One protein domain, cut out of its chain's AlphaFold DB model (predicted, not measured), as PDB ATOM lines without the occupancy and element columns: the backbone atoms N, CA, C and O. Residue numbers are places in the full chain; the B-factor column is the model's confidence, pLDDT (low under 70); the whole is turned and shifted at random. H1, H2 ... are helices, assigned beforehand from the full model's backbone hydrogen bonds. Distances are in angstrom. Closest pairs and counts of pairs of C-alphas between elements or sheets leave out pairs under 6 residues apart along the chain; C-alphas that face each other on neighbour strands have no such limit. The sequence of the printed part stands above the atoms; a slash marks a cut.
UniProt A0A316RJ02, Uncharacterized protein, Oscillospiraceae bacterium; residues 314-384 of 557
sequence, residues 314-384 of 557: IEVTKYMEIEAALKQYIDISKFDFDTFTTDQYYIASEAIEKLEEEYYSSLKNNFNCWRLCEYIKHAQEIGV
ATOM      1  N   ILE A 314       1.038  46.672 -57.054       90.25
ATOM      2  CA  ILE A 314       1.652  47.180 -55.824       90.25
ATOM      3  C   ILE A 314       2.661  48.272 -56.174       90.25
ATOM      4  O   ILE A 314       3.651  48.011 -56.858       90.25
ATOM      5  N   GLU A 315       2.436  49.497 -55.700       89.81
ATOM      6  CA  GLU A 315       3.399  50.591 -55.863       89.81
ATOM      7  C   GLU A 315       4.587  50.446 -54.904       89.81
ATOM      8  O   GLU A 315       4.406  50.251 -53.699       89.81
ATOM      9  N   VAL A 316       5.808  50.602 -55.429       92.06
ATOM     10  CA  VAL A 316       7.052  50.493 -54.647       92.06
ATOM     11  C   VAL A 316       7.065  51.442 -53.452       92.06
ATOM     12  O   VAL A 316       7.396  51.013 -52.348       92.06
ATOM     13  N   THR A 317       6.688  52.710 -53.635       89.62
ATOM     14  CA  THR A 317       6.664  53.685 -52.533       89.62
ATOM     15  C   THR A 317       5.719  53.239 -51.422       89.62
ATOM     16  O   THR A 317       6.142  53.182 -50.273       89.62
ATOM     17  N   LYS A 318       4.489  52.829 -51.761       90.88
ATOM     18  CA  LYS A 318       3.502  52.392 -50.767       90.88
ATOM     19  C   LYS A 318       3.953  51.134 -50.025       90.88
ATOM     20  O   LYS A 318       3.798  51.049 -48.811       90.88
ATOM     21  N   TYR A 319       4.551  50.175 -50.735       95.06
ATOM     22  CA  TYR A 319       5.118  48.979 -50.111       95.06
ATOM     23  C   TYR A 319       6.215  49.342 -49.101       95.06
ATOM     24  O   TYR A 319       6.234  48.814 -47.991       95.06
ATOM     25  N   MET A 320       7.117  50.257 -49.470       94.69
ATOM     26  CA  MET A 320       8.239  50.651 -48.617       94.69
ATOM     27  C   MET A 320       7.835  51.577 -47.462       94.69
ATOM     28  O   MET A 320       8.488  51.538 -46.423       94.69
ATOM     29  N   GLU A 321       6.774  52.374 -47.606       93.88
ATOM     30  CA  GLU A 321       6.148  53.113 -46.497       93.88
ATOM     31  C   GLU A 321       5.640  52.146 -45.423       93.88
ATOM     32  O   GLU A 321       5.977  52.304 -44.251       93.88
ATOM     33  N   ILE A 322       4.928  51.088 -45.833       95.12
ATOM     34  CA  ILE A 322       4.451  50.040 -44.919       95.12
ATOM     35  C   ILE A 322       5.631  49.334 -44.238       95.12
ATOM     36  O   ILE A 322       5.622  49.178 -43.021       95.12
ATOM     37  N   GLU A 323       6.681  48.958 -44.977       95.12
ATOM     38  CA  GLU A 323       7.892  48.358 -44.383       95.12
ATOM     39  C   GLU A 323       8.586  49.289 -43.378       95.12
ATOM     40  O   GLU A 323       9.116  48.833 -42.364       95.12
ATOM     41  N   ALA A 324       8.623  50.595 -43.653       94.38
ATOM     42  CA  ALA A 324       9.225  51.575 -42.759       94.38
ATOM     43  C   ALA A 324       8.395  51.773 -41.484       94.38
ATOM     44  O   ALA A 324       8.977  51.897 -40.406       94.38
ATOM     45  N   ALA A 325       7.066  51.776 -41.596       94.75
ATOM     46  CA  ALA A 325       6.158  51.848 -40.459       94.75
ATOM     47  C   ALA A 325       6.223  50.565 -39.614       94.75
ATOM     48  O   ALA A 325       6.410  50.639 -38.403       94.75
ATOM     49  N   LEU A 326       6.197  49.387 -40.247       95.31
ATOM     50  CA  LEU A 326       6.286  48.088 -39.570       95.31
ATOM     51  C   LEU A 326       7.537  47.974 -38.688       95.31
ATOM     52  O   LEU A 326       7.452  47.526 -37.546       95.31
ATOM     53  N   LYS A 327       8.690  48.447 -39.176       94.12
ATOM     54  CA  LYS A 327       9.965  48.433 -38.432       94.12
ATOM     55  C   LYS A 327       9.956  49.243 -37.134       94.12
ATOM     56  O   LYS A 327      10.849  49.043 -36.314       94.12
ATOM     57  N   GLN A 328       9.008  50.162 -36.954       93.69
ATOM     58  CA  GLN A 328       8.867  50.927 -35.711       93.69
ATOM     59  C   GLN A 328       8.239  50.086 -34.596       93.69
ATOM     60  O   GLN A 328       8.492  50.347 -33.424       93.69
ATOM     61  N   TYR A 329       7.462  49.066 -34.968       92.38
ATOM     62  CA  TYR A 329       6.709  48.227 -34.042       92.38
ATOM     63  C   TYR A 329       7.340  46.848 -33.857       92.38
ATOM     64  O   TYR A 329       7.262  46.275 -32.774       92.38
ATOM     65  N   ILE A 330       7.984  46.305 -34.897       93.38
ATOM     66  CA  ILE A 330       8.496  44.935 -34.858       93.38
ATOM     67  C   ILE A 330       9.762  44.743 -35.700       93.38
ATOM     68  O   ILE A 330       9.850  45.125 -36.869       93.38
ATOM     69  N   ASP A 331      10.757  44.086 -35.104       92.62
ATOM     70  CA  ASP A 331      11.949  43.619 -35.813       92.62
ATOM     71  C   ASP A 331      11.673  42.241 -36.428       92.62
ATOM     72  O   ASP A 331      11.948  41.201 -35.826       92.62
ATOM     73  N   ILE A 332      11.137  42.241 -37.652       91.69
ATOM     74  CA  ILE A 332      10.807  41.019 -38.408       91.69
ATOM     75  C   ILE A 332      11.999  40.059 -38.519       91.69
ATOM     76  O   ILE A 332      11.800  38.849 -38.590       91.69
ATOM     77  N   SER A 333      13.240  40.560 -38.510       88.19
ATOM     78  CA  SER A 333      14.430  39.707 -38.625       88.19
ATOM     79  C   SER A 333      14.682  38.836 -37.390       88.19
ATOM     80  O   SER A 333      15.381  37.829 -37.489       88.19
ATOM     81  N   LYS A 334      14.108  39.216 -36.244       90.81
ATOM     82  CA  LYS A 334      14.187  38.489 -34.971       90.81
ATOM     83  C   LYS A 334      12.880  37.793 -34.602       90.81
ATOM     84  O   LYS A 334      12.829  37.131 -33.570       90.81
ATOM     85  N   PHE A 335      11.830  37.964 -35.402       93.75
ATOM     86  CA  PHE A 335      10.543  37.337 -35.147       93.75
ATOM     87  C   PHE A 335      10.576  35.873 -35.588       93.75
ATOM     88  O   PHE A 335      10.794  35.575 -36.764       93.75
ATOM     89  N   ASP A 336      10.356  34.963 -34.643       93.56
ATOM     90  CA  ASP A 336      10.261  33.533 -34.918       93.56
ATOM     91  C   ASP A 336       8.827  33.167 -35.322       93.56
ATOM     92  O   ASP A 336       7.915  33.192 -34.502       93.56
ATOM     93  N   PHE A 337       8.628  32.850 -36.599       93.38
ATOM     94  CA  PHE A 337       7.313  32.485 -37.134       93.38
ATOM     95  C   PHE A 337       6.926  31.026 -36.855       93.38
ATOM     96  O   PHE A 337       5.777  30.667 -37.106       93.38
ATOM     97  N   ASP A 338       7.856  30.206 -36.362       92.94
ATOM     98  CA  ASP A 338       7.632  28.782 -36.095       92.94
ATOM     99  C   ASP A 338       7.282  28.522 -34.618       92.94
ATOM    100  O   ASP A 338       6.754  27.462 -34.274       92.94
ATOM    101  N   THR A 339       7.530  29.502 -33.744       92.12
ATOM    102  CA  THR A 339       7.200  29.438 -32.318       92.12
ATOM    103  C   THR A 339       5.974  30.289 -32.008       92.12
ATOM    104  O   THR A 339       5.924  31.468 -32.339       92.12
ATOM    105  N   PHE A 340       4.999  29.705 -31.306       91.75
ATOM    106  CA  PHE A 340       3.765  30.388 -30.919       91.75
ATOM    107  C   PHE A 340       3.739  30.687 -29.422       91.75
ATOM    108  O   PHE A 340       3.292  29.873 -28.612       91.75
ATOM    109  N   THR A 341       4.222  31.871 -29.050       92.06
ATOM    110  CA  THR A 341       4.123  32.382 -27.675       92.06
ATOM    111  C   THR A 341       3.082  33.487 -27.564       92.06
ATOM    112  O   THR A 341       2.827  34.228 -28.516       92.06
ATOM    113  N   THR A 342       2.508  33.634 -26.369       88.38
ATOM    114  CA  THR A 342       1.586  34.732 -26.057       88.38
ATOM    115  C   THR A 342       2.238  36.097 -26.287       88.38
ATOM    116  O   THR A 342       1.605  36.990 -26.839       88.38
ATOM    117  N   ASP A 343       3.523  36.247 -25.958       89.25
ATOM    118  CA  ASP A 343       4.256  37.497 -26.181       89.25
ATOM    119  C   ASP A 343       4.364  37.845 -27.663       89.25
ATOM    120  O   ASP A 343       4.036  38.959 -28.065       89.25
ATOM    121  N   GLN A 344       4.763  36.884 -28.498       92.81
ATOM    122  CA  GLN A 344       4.845  37.106 -29.940       92.81
ATOM    123  C   GLN A 344       3.479  37.376 -30.563       92.81
ATOM    124  O   GLN A 344       3.394  38.181 -31.487       92.81
ATOM    125  N   TYR A 345       2.418  36.736 -30.062       92.50
ATOM    126  CA  TYR A 345       1.052  37.030 -30.488       92.50
ATOM    127  C   TYR A 345       0.690  38.500 -30.261       92.50
ATOM    128  O   TYR A 345       0.279  39.171 -31.210       92.50
ATOM    129  N   TYR A 346       0.877  39.020 -29.047       88.62
ATOM    130  CA  TYR A 346       0.518  40.408 -28.744       88.62
ATOM    131  C   TYR A 346       1.426  41.413 -29.457       88.62
ATOM    132  O   TYR A 346       0.917  42.394 -29.987       88.62
ATOM    133  N   ILE A 347       2.731  41.136 -29.576       91.31
ATOM    134  CA  ILE A 347       3.654  41.968 -30.369       91.31
ATOM    135  C   ILE A 347       3.202  42.042 -31.835       91.31
ATOM    136  O   ILE A 347       3.160  43.124 -32.418       91.31
ATOM    137  N   ALA A 348       2.858  40.902 -32.443       93.94
ATOM    138  CA  ALA A 348       2.385  40.863 -33.825       93.94
ATOM    139  C   ALA A 348       1.045  41.596 -33.987       93.94
ATOM    140  O   ALA A 348       0.870  42.339 -34.951       93.94
ATOM    141  N   SER A 349       0.118  41.399 -33.045       90.75
ATOM    142  CA  SER A 349      -1.228  41.980 -33.088       90.75
ATOM    143  C   SER A 349      -1.186  43.499 -32.942       90.75
ATOM    144  O   SER A 349      -1.754  44.192 -33.779       90.75
ATOM    145  N   GLU A 350      -0.433  44.015 -31.967       89.62
ATOM    146  CA  GLU A 350      -0.227  45.456 -31.767       89.62
ATOM    147  C   GLU A 350       0.409  46.106 -33.006       89.62
ATOM    148  O   GLU A 350      -0.037  47.160 -33.461       89.62
ATOM    149  N   ALA A 351       1.415  45.456 -33.607       93.12
ATOM    150  CA  ALA A 351       2.055  45.959 -34.821       93.12
ATOM    151  C   ALA A 351       1.082  46.042 -36.009       93.12
ATOM    152  O   ALA A 351       1.117  47.020 -36.758       93.12
ATOM    153  N   ILE A 352       0.218  45.038 -36.198       93.88
ATOM    154  CA  ILE A 352      -0.772  45.037 -37.283       93.88
ATOM    155  C   ILE A 352      -1.886  46.050 -37.022       93.88
ATOM    156  O   ILE A 352      -2.195  46.820 -37.928       93.88
ATOM    157  N   GLU A 353      -2.424  46.123 -35.806       89.25
ATOM    158  CA  GLU A 353      -3.472  47.081 -35.436       89.25
ATOM    159  C   GLU A 353      -3.024  48.526 -35.704       89.25
ATOM    160  O   GLU A 353      -3.720  49.285 -36.382       89.25
ATOM    161  N   LYS A 354      -1.801  48.883 -35.286       90.31
ATOM    162  CA  LYS A 354      -1.231  50.217 -35.534       90.31
ATOM    163  C   LYS A 354      -1.082  50.543 -37.015       90.31
ATOM    164  O   LYS A 354      -1.217  51.697 -37.410       90.31
ATOM    165  N   LEU A 355      -0.790  49.542 -37.840       90.88
ATOM    166  CA  LEU A 355      -0.681  49.729 -39.282       90.88
ATOM    167  C   LEU A 355      -2.046  49.777 -39.972       90.88
ATOM    168  O   LEU A 355      -2.182  50.457 -40.991       90.88
ATOM    169  N   GLU A 356      -3.052  49.073 -39.460       89.50
ATOM    170  CA  GLU A 356      -4.406  49.065 -40.024       89.50
ATOM    171  C   GLU A 356      -5.065  50.442 -39.950       89.50
ATOM    172  O   GLU A 356      -5.744  50.820 -40.910       89.50
ATOM    173  N   GLU A 357      -4.779  51.222 -38.900       85.75
ATOM    174  CA  GLU A 357      -5.231  52.614 -38.752       85.75
ATOM    175  C   GLU A 357      -4.884  53.486 -39.985       85.75
ATOM    176  O   GLU A 357      -5.657  54.370 -40.358       85.75
ATOM    177  N   GLU A 358      -3.758  53.217 -40.662       86.81
ATOM    178  CA  GLU A 358      -3.235  54.053 -41.756       86.81
ATOM    179  C   GLU A 358      -3.206  53.346 -43.132       86.81
ATOM    180  O   GLU A 358      -3.295  53.996 -44.182       86.81
ATOM    181  N   TYR A 359      -3.117  52.010 -43.171       87.94
ATOM    182  CA  TYR A 359      -2.805  51.244 -44.388       87.94
ATOM    183  C   TYR A 359      -3.780  50.101 -44.716       87.94
ATOM    184  O   TYR A 359      -3.482  49.319 -45.624       87.94
ATOM    185  N   TYR A 360      -4.941  50.010 -44.054       82.75
ATOM    186  CA  TYR A 360      -5.895  48.884 -44.121       82.75
ATOM    187  C   TYR A 360      -5.993  48.148 -45.479       82.75
ATOM    188  O   TYR A 360      -5.771  46.941 -45.565       82.75
ATOM    189  N   SER A 361      -6.270  48.858 -46.582       79.56
ATOM    190  CA  SER A 361      -6.483  48.242 -47.909       79.56
ATOM    191  C   SER A 361      -5.221  47.678 -48.574       79.56
ATOM    192  O   SER A 361      -5.319  46.885 -49.509       79.56
ATOM    193  N   SER A 362      -4.036  48.094 -48.125       84.00
ATOM    194  CA  SER A 362      -2.747  47.792 -48.759       84.00
ATOM    195  C   SER A 362      -1.895  46.801 -47.968       84.00
ATOM    196  O   SER A 362      -0.947  46.250 -48.525       84.00
ATOM    197  N   LEU A 363      -2.227  46.530 -46.701       86.31
ATOM    198  CA  LEU A 363      -1.416  45.673 -45.825       86.31
ATOM    199  C   LEU A 363      -1.265  44.246 -46.340       86.31
ATOM    200  O   LEU A 363      -0.166  43.701 -46.315       86.31
ATOM    201  N   LYS A 364      -2.334  43.667 -46.896       83.94
ATOM    202  CA  LYS A 364      -2.316  42.302 -47.454       83.94
ATOM    203  C   LYS A 364      -1.362  42.139 -48.639       83.94
ATOM    204  O   LYS A 364      -0.947  41.026 -48.936       83.94
ATOM    205  N   ASN A 365      -1.015  43.240 -49.305       87.94
ATOM    206  CA  ASN A 365      -0.064  43.239 -50.414       87.94
ATOM    207  C   ASN A 365       1.392  43.331 -49.927       87.94
ATOM    208  O   ASN A 365       2.318  43.094 -50.702       87.94
ATOM    209  N   ASN A 366       1.614  43.677 -48.656       94.06
ATOM    210  CA  ASN A 366       2.930  43.648 -48.040       94.06
ATOM    211  C   ASN A 366       3.217  42.248 -47.473       94.06
ATOM    212  O   ASN A 366       2.442  41.708 -46.690       94.06
ATOM    213  N   PHE A 367       4.353  41.662 -47.857       94.06
ATOM    214  CA  PHE A 367       4.678  40.271 -47.529       94.06
ATOM    215  C   PHE A 367       4.849  40.031 -46.024       94.06
ATOM    216  O   PHE A 367       4.350  39.038 -45.498       94.06
ATOM    217  N   ASN A 368       5.543  40.933 -45.324       94.94
ATOM    218  CA  ASN A 368       5.787  40.788 -43.890       94.94
ATOM    219  C   ASN A 368       4.501  40.995 -43.084       94.94
ATOM    220  O   ASN A 368       4.240  40.230 -42.158       94.94
ATOM    221  N   CYS A 369       3.667  41.958 -43.483       94.88
ATOM    222  CA  CYS A 369       2.355  42.162 -42.873       94.88
ATOM    223  C   CYS A 369       1.446  40.950 -43.098       94.88
ATOM    224  O   CYS A 369       0.879  40.431 -42.144       94.88
ATOM    225  N   TRP A 370       1.370  40.438 -44.333       93.00
ATOM    226  CA  TRP A 370       0.606  39.227 -44.641       93.00
ATOM    227  C   TRP A 370       1.047  38.037 -43.777       93.00
ATOM    228  O   TRP A 370       0.203  37.368 -43.183       93.00
ATOM    229  N   ARG A 371       2.359  37.810 -43.628       93.38
ATOM    230  CA  ARG A 371       2.882  36.741 -42.761       93.38
ATOM    231  C   ARG A 371       2.508  36.914 -41.296       93.38
ATOM    232  O   ARG A 371       2.213  35.919 -40.641       93.38
ATOM    233  N   LEU A 372       2.537  38.138 -40.774       95.00
ATOM    234  CA  LEU A 372       2.098  38.409 -39.406       95.00
ATOM    235  C   LEU A 372       0.602  38.144 -39.239       95.00
ATOM    236  O   LEU A 372       0.221  37.517 -38.260       95.00
ATOM    237  N   CYS A 373      -0.236  38.537 -40.202       93.06
ATOM    238  CA  CYS A 373      -1.664  38.223 -40.168       93.06
ATOM    239  C   CYS A 373      -1.914  36.704 -40.142       93.06
ATOM    240  O   CYS A 373      -2.727  36.236 -39.347       93.06
ATOM    241  N   GLU A 374      -1.198  35.928 -40.963       92.81
ATOM    242  CA  GLU A 374      -1.299  34.461 -40.947       92.81
ATOM    243  C   GLU A 374      -0.814  33.871 -39.613       92.81
ATOM    244  O   GLU A 374      -1.460  32.977 -39.065       92.81
ATOM    245  N   TYR A 375       0.274  34.404 -39.047       94.75
ATOM    246  CA  TYR A 375       0.760  34.011 -37.722       94.75
ATOM    247  C   TYR A 375      -0.279  34.287 -36.624       94.75
ATOM    248  O   TYR A 375      -0.580  33.396 -35.834       94.75
ATOM    249  N   ILE A 376      -0.858  35.493 -36.589       92.88
ATOM    250  CA  ILE A 376      -1.894  35.901 -35.623       92.88
ATOM    251  C   ILE A 376      -3.092  34.959 -35.714       92.88
ATOM    252  O   ILE A 376      -3.553  34.446 -34.694       92.88
ATOM    253  N   LYS A 377      -3.560  34.690 -36.936       91.50
ATOM    254  CA  LYS A 377      -4.679  33.782 -37.182       91.50
ATOM    255  C   LYS A 377      -4.384  32.380 -36.646       91.50
ATOM    256  O   LYS A 377      -5.207  31.819 -35.927       91.50
ATOM    257  N   HIS A 378      -3.208  31.828 -36.939       91.62
ATOM    258  CA  HIS A 378      -2.861  30.494 -36.458       91.62
ATOM    259  C   HIS A 378      -2.688  30.450 -34.933       91.62
ATOM    260  O   HIS A 378      -3.173  29.527 -34.283       91.62
ATOM    261  N   ALA A 379      -2.077  31.480 -34.340       91.00
ATOM    262  CA  ALA A 379      -1.950  31.624 -32.891       91.00
ATOM    263  C   ALA A 379      -3.323  31.625 -32.189       91.00
ATOM    264  O   ALA A 379      -3.474  31.023 -31.124       91.00
ATOM    265  N   GLN A 380      -4.336  32.256 -32.791       85.81
ATOM    266  CA  GLN A 380      -5.719  32.224 -32.302       85.81
ATOM    267  C   GLN A 380      -6.339  30.826 -32.419       85.81
ATOM    268  O   GLN A 380      -6.956  30.358 -31.463       85.81
ATOM    269  N   GLU A 381      -6.143  30.135 -33.547       87.88
ATOM    270  CA  GLU A 381      -6.662  28.775 -33.777       87.88
ATOM    271  C   GLU A 381      -6.159  27.769 -32.730       87.88
ATOM    272  O   GLU A 381      -6.914  26.895 -32.301       87.88
ATOM    273  N   ILE A 382      -4.909  27.912 -32.279       90.00
ATOM    274  CA  ILE A 382      -4.305  27.044 -31.255       90.00
ATOM    275  C   ILE A 382      -4.444  27.590 -29.821       90.00
ATOM    276  O   ILE A 382      -3.926  26.992 -28.879       90.00
ATOM    277  N   GLY A 383      -5.150  28.712 -29.632       83.56
ATOM    278  CA  GLY A 383      -5.508  29.258 -28.318       83.56
ATOM    279  C   GLY A 383      -4.428  30.081 -27.604       83.56
ATOM    280  O   GLY A 383      -4.590  30.385 -26.422       83.56
ATOM    281  N   VAL A 384      -3.353  30.482 -28.288       85.88
ATOM    282  CA  VAL A 384      -2.248  31.282 -27.711       85.88
ATOM    283  C   VAL A 384      -2.709  32.679 -27.285       85.88
ATOM    284  O   VAL A 384      -2.191  33.225 -26.305       85.88
TER     285      VAL A 384
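Overview. This is residues 314 to 384 of the 557 residues of an uncharacterized protein of Oscillospiraceae bacterium (UniProt A0A316RJ02). Three helices make a short, elongated cluster: the longest, H2, is crossed by H3 and is met by H1 where H1 ends, at Tyr 329. The beginning of H1 and the residues after H3 lie toward opposite ends of the long axis, and the loop of residues 330 to 341 leads from H1 to H2. The printed part has 71 residues with three named helices in the order H1, H2, H3 and no named strand; its class is all helix. It is compact, with a radius of gyration of the C-alphas of 11.8 A and spans of 35 by 22 by 18 A.

Arrangement. Start at H2, residues 342 to 359. It touches H3, residues 367 to 381, with residues 345 to 352 alone; look at the closest C-alphas, those of Tyr 345 and Ile 376, 6.0 A apart. The two run opposite ways at a steep tilt of 49 degrees. H2 also touches H1, residues 316 to 329, and the closest C-alphas are those of Tyr 329 and Ala 351, 5.2 A apart. H1 and H2 form a helical hairpin and run opposite ways at a steep tilt of 41 degrees. H1 and H3 are close but not clearly touching: their closest C-alphas, of Leu 326 and Cys 369, are 7.8 A apart. In H3 every O i to N i+4 pair is within hydrogen-bond range; in H1 it is 8 of 10 and in H2 13 of 14.

Along the chain. Find C-alpha 342 at (1.586, 34.732, -26.057); from there H2 runs 25.1 A to C-alpha 359. H1 begins at C-alpha 316, at (7.052, 50.493, -54.647), and is 20.7 A long. H3 is 21.2 A long and ends at C-alpha 381, at (-6.662, 28.775, -33.777).

Size, cuts and confidence. The two C-alphas farthest apart, those of Thr 317 and Gly 383, are 36.5 A apart. The printed part has no cut. The link from H1 to H2 is long, with 12 residues; that from H2 to H3 is short, with 7. The mean pLDDT of the printed part is 91.1, and no printed residue is under 70.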